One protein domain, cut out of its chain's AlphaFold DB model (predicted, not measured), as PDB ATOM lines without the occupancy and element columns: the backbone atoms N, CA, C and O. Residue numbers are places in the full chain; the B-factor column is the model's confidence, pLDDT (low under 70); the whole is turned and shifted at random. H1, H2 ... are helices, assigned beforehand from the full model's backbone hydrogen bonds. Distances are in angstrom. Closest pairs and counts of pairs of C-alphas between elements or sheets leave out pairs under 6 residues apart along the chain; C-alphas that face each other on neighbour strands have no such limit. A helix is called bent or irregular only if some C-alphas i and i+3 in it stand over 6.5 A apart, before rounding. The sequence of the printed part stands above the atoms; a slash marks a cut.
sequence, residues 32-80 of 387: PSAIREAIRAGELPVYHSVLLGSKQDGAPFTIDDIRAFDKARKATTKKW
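What this domain is: This is residues 32 to 80 of the 387 residues of an uncharacterized protein of Photorhabdus cinerea (UniProt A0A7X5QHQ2). A long helix, H3, packs with its first part on a shorter helix, H1, and runs on past it as an arm, whose residues 74 to 79 stick out free together with Trp 80. The short helix H2 lies near H1 but apart from H3, and the loop of residues 53 to 62 leads from H2 out to a turn around Asp 57 and folds back to the start of H3. The printed part has 49 residues with three named helices, in the order H1, H2, H3, and no named strand; its class is all helix. It is only just compact, close to loose, with a radius of gyration of the C-alphas of 11.5 A, and its C-alphas span 33 by 25 by 14 A.

How they stand to each other: H1, residues 32 to 41, touches H3, residues 63 to 79; H3 touches H1 with residues 63 to 70 alone. Their closest C-alphas are those of Ile 35 and Ile 66, 6.2 A apart. Their lines stand at a steep tilt of 49 degrees, and they run opposite ways. H1 is close to H2, residues 46 to 52, but not clearly touching it; their closest C-alphas, those of Ala 34 and His 48, are 7.7 A apart. H1 and H2 run opposite ways at a shallow tilt of 29 degrees. H2 and H3 are apart. In H1, H2 and H3 every pair of O i and N i+4 is within hydrogen-bond range.

Where its parts are: H1 begins at Pro 32, with its C-alpha at (180.695, 152.463, 221.063), and ends at Ala 41; its first and last C-alphas are 14.4 A apart. H2 runs from Val 46, with its C-alpha at (168.796, 140.262, 225.881), to Leu 52, over 10.0 A. H3 runs from Ile 63 to Lys 79, whose C-alpha is at (183.668, 170.081, 226.871), and measures 24.3 A from first to last C-alpha. No helix is bent or irregular.

The domain as a whole: The two C-alphas farthest apart are those of Val 46 and Trp 80, at 34.4 A, while the first and last printed C-alphas, of Pro 32 and Trp 80, are 18.6 A apart. The printed part has no cut. The link from H1 to H2, with 4 residues, is tight, and the link from H2 to H3, with 10 residues, is short. The mean pLDDT of the printed part is 84.9; the model's confidence is low, under 70, at residues 46 to 50, which belong to H2.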
ATOM      1  N   PRO A  32     181.503 151.483 221.790       88.31
ATOM      2  CA  PRO A  32     180.695 152.463 221.063       88.31
ATOM      3  C   PRO A  32     179.681 151.832 220.098       88.31
ATOM      4  O   PRO A  32     178.623 152.416 219.873       88.31
ATOM      5  N   SER A  33     179.991 150.651 219.545       88.56
ATOM      6  CA  SER A  33     179.073 149.905 218.676       88.56
ATOM      7  C   SER A  33     177.868 149.403 219.462       88.56
ATOM      8  O   SER A  33     176.742 149.674 219.062       88.56
ATOM      9  N   ALA A  34     178.100 148.792 220.628       86.75
ATOM     10  CA  ALA A  34     177.031 148.293 221.494       86.75
ATOM     11  C   ALA A  34     176.091 149.421 221.959       86.75
ATOM     12  O   ALA A  34     174.876 149.255 221.960       86.75
ATOM     13  N   ILE A  35     176.633 150.608 222.279       87.38
ATOM     14  CA  ILE A  35     175.816 151.797 222.596       87.38
ATOM     15  C   ILE A  35     174.937 152.192 221.401       87.38
ATOM     16  O   ILE A  35     173.752 152.471 221.567       87.38
ATOM     17  N   ARG A  36     175.518 152.244 220.197       88.81
ATOM     18  CA  ARG A  36     174.802 152.649 218.980       88.81
ATOM     19  C   ARG A  36     173.694 151.663 218.624       88.81
ATOM     20  O   ARG A  36     172.617 152.090 218.229       88.81
ATOM     21  N   GLU A  37     173.978 150.376 218.743       87.50
ATOM     22  CA  GLU A  37     173.052 149.295 218.429       87.50
ATOM     23  C   GLU A  37     171.860 149.281 219.384       87.50
ATOM     24  O   GLU A  37     170.731 149.314 218.914       87.50
ATOM     25  N   ALA A  38     172.100 149.380 220.695       86.31
ATOM     26  CA  ALA A  38     171.029 149.506 221.685       86.31
ATOM     27  C   ALA A  38     170.147 150.742 221.435       86.31
ATOM     28  O   ALA A  38     168.924 150.665 221.473       86.31
ATOM     29  N   ILE A  39     170.749 151.895 221.115       87.62
ATOM     30  CA  ILE A  39     169.978 153.109 220.793       87.62
ATOM     31  C   ILE A  39     169.154 152.932 219.514       87.62
ATOM     32  O   ILE A  39     168.025 153.412 219.466       87.62
ATOM     33  N   ARG A  40     169.707 152.272 218.489       88.19
ATOM     34  CA  ARG A  40     169.015 152.022 217.218       88.19
ATOM     35  C   ARG A  40     167.845 151.055 217.392       88.19
ATOM     36  O   ARG A  40     166.791 151.312 216.830       88.19
ATOM     37  N   ALA A  41     168.049 149.972 218.136       85.81
ATOM     38  CA  ALA A  41     167.013 148.981 218.408       85.81
ATOM     39  C   ALA A  41     165.880 149.553 219.275       85.81
ATOM     40  O   ALA A  41     164.766 149.054 219.236       85.81
ATOM     41  N   GLY A  42     166.151 150.603 220.060       83.31
ATOM     42  CA  GLY A  42     165.172 151.191 220.979       83.31
ATOM     43  C   GLY A  42     164.991 150.393 222.273       83.31
ATOM     44  O   GLY A  42     164.423 150.911 223.231       83.31
ATOM     45  N   GLU A  43     165.559 149.193 222.335       81.81
ATOM     46  CA  GLU A  43     165.622 148.310 223.491       81.81
ATOM     47  C   GLU A  43     167.062 147.842 223.730       81.81
ATOM     48  O   GLU A  43     167.935 147.978 222.870       81.81
ATOM     49  N   LEU A  44     167.335 147.313 224.925       76.50
ATOM     50  CA  LEU A  44     168.609 146.665 225.209       76.50
ATOM     51  C   LEU A  44     168.457 145.175 224.878       76.50
ATOM     52  O   LEU A  44     167.760 144.484 225.622       76.50
ATOM     53  N   PRO A  45     169.091 144.657 223.812       71.06
ATOM     54  CA  PRO A  45     168.914 143.257 223.453       71.06
ATOM     55  C   PRO A  45     169.304 142.325 224.606       71.06
ATOM     56  O   PRO A  45     170.256 142.605 225.337       71.06
ATOM     57  N   VAL A  46     168.607 141.197 224.754       68.06
ATOM     58  CA  VAL A  46     168.796 140.262 225.881       68.06
ATOM     59  C   VAL A  46     170.247 139.772 225.988       68.06
ATOM     60  O   VAL A  46     170.806 139.685 227.078       68.06
ATOM     61  N   TYR A  47     170.924 139.540 224.861       68.00
ATOM     62  CA  TYR A  47     172.351 139.199 224.878       68.00
ATOM     63  C   TYR A  47     173.211 140.356 225.412       68.00
ATOM     64  O   TYR A  47     174.150 140.135 226.176       68.00
ATOM     65  N   HIS A  48     172.884 141.605 225.072       67.06
ATOM     66  CA  HIS A  48     173.592 142.781 225.569       67.06
ATOM     67  C   HIS A  48     173.356 143.029 227.062       67.06
ATOM     68  O   HIS A  48     174.297 143.436 227.741       67.06
ATOM     69  N   SER A  49     172.163 142.758 227.602       67.00
ATOM     70  CA  SER A  49     171.899 142.910 229.042       67.00
ATOM     71  C   SER A  49     172.769 141.960 229.877       67.00
ATOM     72  O   SER A  49     173.456 142.398 230.805       67.00
ATOM     73  N   VAL A  50     172.861 140.689 229.470       68.12
ATOM     74  CA  VAL A  50     173.711 139.669 230.109       68.12
ATOM     75  C   VAL A  50     175.198 140.004 229.957       68.12
ATOM     76  O   VAL A  50     175.980 139.880 230.906       68.12
ATOM     77  N   LEU A  51     175.605 140.476 228.774       73.50
ATOM     78  CA  LEU A  51     176.990 140.863 228.513       73.50
ATOM     79  C   LEU A  51     177.399 142.119 229.280       73.50
ATOM     80  O   LEU A  51     178.552 142.224 229.678       73.50
ATOM     81  N   LEU A  52     176.506 143.079 229.519       78.06
ATOM     82  CA  LEU A  52     176.851 144.300 230.250       78.06
ATOM     83  C   LEU A  52     176.951 144.078 231.762       78.06
ATOM     84  O   LEU A  52     177.689 144.817 232.426       78.06
ATOM     85  N   GLY A  53     176.298 143.034 232.273       81.56
ATOM     86  CA  GLY A  53     176.216 142.731 233.697       81.56
ATOM     87  C   GLY A  53     175.295 143.699 234.437       81.56
ATOM     88  O   GLY A  53     174.469 144.380 233.835       81.56
ATOM     89  N   SER A  54     175.467 143.779 235.752       82.19
ATOM     90  CA  SER A  54     174.632 144.608 236.622       82.19
ATOM     91  C   SER A  54     175.281 145.944 236.987       82.19
ATOM     92  O   SER A  54     176.505 146.120 236.932       82.19
ATOM     93  N   LYS A  55     174.439 146.891 237.405       84.19
ATOM     94  CA  LYS A  55     174.816 148.116 238.116       84.19
ATOM     95  C   LYS A  55     175.437 147.776 239.476       84.19
ATOM     96  O   LYS A  55     175.478 146.620 239.890       84.19
ATOM     97  N   GLN A  56     175.915 148.803 240.182       79.12
ATOM     98  CA  GLN A  56     176.438 148.633 241.543       79.12
ATOM     99  C   GLN A  56     175.382 148.053 242.499       79.12
ATOM    100  O   GLN A  56     175.733 147.240 243.343       79.12
ATOM    101  N   ASP A  57     174.108 148.379 242.273       81.00
ATOM    102  CA  ASP A  57     172.973 147.940 243.096       81.00
ATOM    103  C   ASP A  57     172.390 146.580 242.655       81.00
ATOM    104  O   ASP A  57     171.280 146.220 243.028       81.00
ATOM    105  N   GLY A  58     173.084 145.832 241.788       80.12
ATOM    106  CA  GLY A  58     172.638 144.518 241.301       80.12
ATOM    107  C   GLY A  58     171.595 144.552 240.174       80.12
ATOM    108  O   GLY A  58     171.494 143.583 239.418       80.12
ATOM    109  N   ALA A  59     170.902 145.675 239.978       83.69
ATOM    110  CA  ALA A  59     169.947 145.864 238.883       83.69
ATOM    111  C   ALA A  59     170.612 145.785 237.488       83.69
ATOM    112  O   ALA A  59     171.749 146.243 237.331       83.69
ATOM    113  N   PRO A  60     169.931 145.261 236.452       85.50
ATOM    114  CA  PRO A  60     170.450 145.260 235.084       85.50
ATOM    115  C   PRO A  60     170.525 146.682 234.505       85.50
ATOM    116  O   PRO A  60     169.817 147.592 234.941       85.50
ATOM    117  N   PHE A  61     171.386 146.888 233.505       87.44
ATOM    118  CA  PHE A  61     171.379 148.135 232.733       87.44
ATOM    119  C   PHE A  61     170.119 148.226 231.866       87.44
ATOM    120  O   PHE A  61     169.692 147.236 231.277       87.44
ATOM    121  N   THR A  62     169.551 149.425 231.764       89.19
ATOM    122  CA  THR A  62     168.377 149.735 230.942       89.19
ATOM    123  C   THR A  62     168.772 150.544 229.709       89.19
ATOM    124  O   THR A  62     169.878 151.088 229.617       89.19
ATOM    125  N   ILE A  63     167.855 150.666 228.746       88.56
ATOM    126  CA  ILE A  63     168.066 151.516 227.566       88.56
ATOM    127  C   ILE A  63     168.284 152.990 227.943       88.56
ATOM    128  O   ILE A  63     169.099 153.678 227.322       88.56
ATOM    129  N   ASP A  64     167.625 153.468 228.998       90.06
ATOM    130  CA  ASP A  64     167.779 154.846 229.464       90.06
ATOM    131  C   ASP A  64     169.170 155.106 230.041       90.06
ATOM    132  O   ASP A  64     169.736 156.178 229.805       90.06
ATOM    133  N   ASP A  65     169.786 154.111 230.689       91.06
ATOM    134  CA  ASP A  65     171.191 154.214 231.091       91.06
ATOM    135  C   ASP A  65     172.097 154.371 229.867       91.06
ATOM    136  O   ASP A  65     172.990 155.220 229.857       91.06
ATOM    137  N   ILE A  66     171.855 153.599 228.800       90.94
ATOM    138  CA  ILE A  66     172.646 153.693 227.566       90.94
ATOM    139  C   ILE A  66     172.487 155.067 226.910       90.94
ATOM    140  O   ILE A  66     173.481 155.670 226.486       90.94
ATOM    141  N   ARG A  67     171.263 155.607 226.871       92.25
ATOM    142  CA  ARG A  67     171.003 156.974 226.394       92.25
ATOM    143  C   ARG A  67     171.724 158.011 227.258       92.25
ATOM    144  O   ARG A  67     172.332 158.942 226.721       92.25
ATOM    145  N   ALA A  68     171.730 157.838 228.579       93.00
ATOM    146  CA  ALA A  68     172.473 158.699 229.495       93.00
ATOM    147  C   ALA A  68     173.991 158.618 229.257       93.00
ATOM    148  O   ALA A  68     174.666 159.652 229.247       93.00
ATOM    149  N   PHE A  69     174.532 157.426 228.985       93.62
ATOM    150  CA  PHE A  69     175.946 157.229 228.652       93.62
ATOM    151  C   PHE A  69     176.327 157.909 227.334       93.62
ATOM    152  O   PHE A  69     177.361 158.577 227.256       93.62
ATOM    153  N   ASP A  70     175.481 157.807 226.306       92.25
ATOM    154  CA  ASP A  70     175.684 158.497 225.029       92.25
ATOM    155  C   ASP A  70     175.666 160.024 225.195       92.25
ATOM    156  O   ASP A  70     176.547 160.725 224.680       92.25
ATOM    157  N   LYS A  71     174.723 160.539 225.995       94.19
ATOM    158  CA  LYS A  71     174.644 161.961 226.355       94.19
ATOM    159  C   LYS A  71     175.897 162.421 227.100       94.19
ATOM    160  O   LYS A  71     176.469 163.452 226.738       94.19
ATOM    161  N   ALA A  72     176.358 161.653 228.089       93.50
ATOM    162  CA  ALA A  72     177.582 161.948 228.830       93.50
ATOM    163  C   ALA A  72     178.802 161.972 227.899       93.50
ATOM    164  O   ALA A  72     179.570 162.935 227.925       93.50
ATOM    165  N   ARG A  73     178.940 160.977 227.010       92.38
ATOM    166  CA  ARG A  73     180.021 160.916 226.013       92.38
ATOM    167  C   ARG A  73     180.049 162.168 225.137       92.38
ATOM    168  O   ARG A  73     181.087 162.819 225.036       92.38
ATOM    169  N   LYS A  74     178.908 162.530 224.538       91.62
ATOM    170  CA  LYS A  74     178.776 163.729 223.689       91.62
ATOM    171  C   LYS A  74     179.123 165.005 224.461       91.62
ATOM    172  O   LYS A  74     179.843 165.859 223.941       91.62
ATOM    173  N   ALA A  75     178.666 165.123 225.708       92.88
ATOM    174  CA  ALA A  75     178.981 166.261 226.567       92.88
ATOM    175  C   ALA A  75     180.483 166.351 226.889       92.88
ATOM    176  O   ALA A  75     181.053 167.441 226.825       92.88
ATOM    177  N   THR A  76     181.148 165.227 227.179       92.25
ATOM    178  CA  THR A  76     182.599 165.187 227.417       92.25
ATOM    179  C   THR A  76     183.381 165.612 226.179       92.25
ATOM    180  O   THR A  76     184.248 166.475 226.293       92.25
ATOM    181  N   THR A  77     183.048 165.082 224.998       88.75
ATOM    182  CA  THR A  77     183.709 165.476 223.744       88.75
ATOM    183  C   THR A  77     183.485 166.951 223.411       88.75
ATOM    184  O   THR A  77     184.391 167.591 222.901       88.75
ATOM    185  N   LYS A  78     182.316 167.525 223.732       91.00
ATOM    186  CA  LYS A  78     182.052 168.965 223.545       91.00
ATOM    187  C   LYS A  78     182.796 169.845 224.558       91.00
ATOM    188  O   LYS A  78     183.144 170.980 224.249       91.00
ATOM    189  N   LYS A  79     182.990 169.351 225.787       90.38
ATOM    190  CA  LYS A  79     183.668 170.081 226.871       90.38
ATOM    191  C   LYS A  79     185.157 170.283 226.586       90.38
ATOM    192  O   LYS A  79     185.718 171.302 226.988       90.38
ATOM    193  N   TRP A  80     185.789 169.302 225.958       89.75
ATOM    194  CA  TRP A  80     187.207 169.333 225.618       89.75
ATOM    195  C   TRP A  80     187.400 169.733 224.149       89.75
ATOM    196  O   TRP A  80     186.500 169.570 223.331       89.75
TER     197      TRP A  80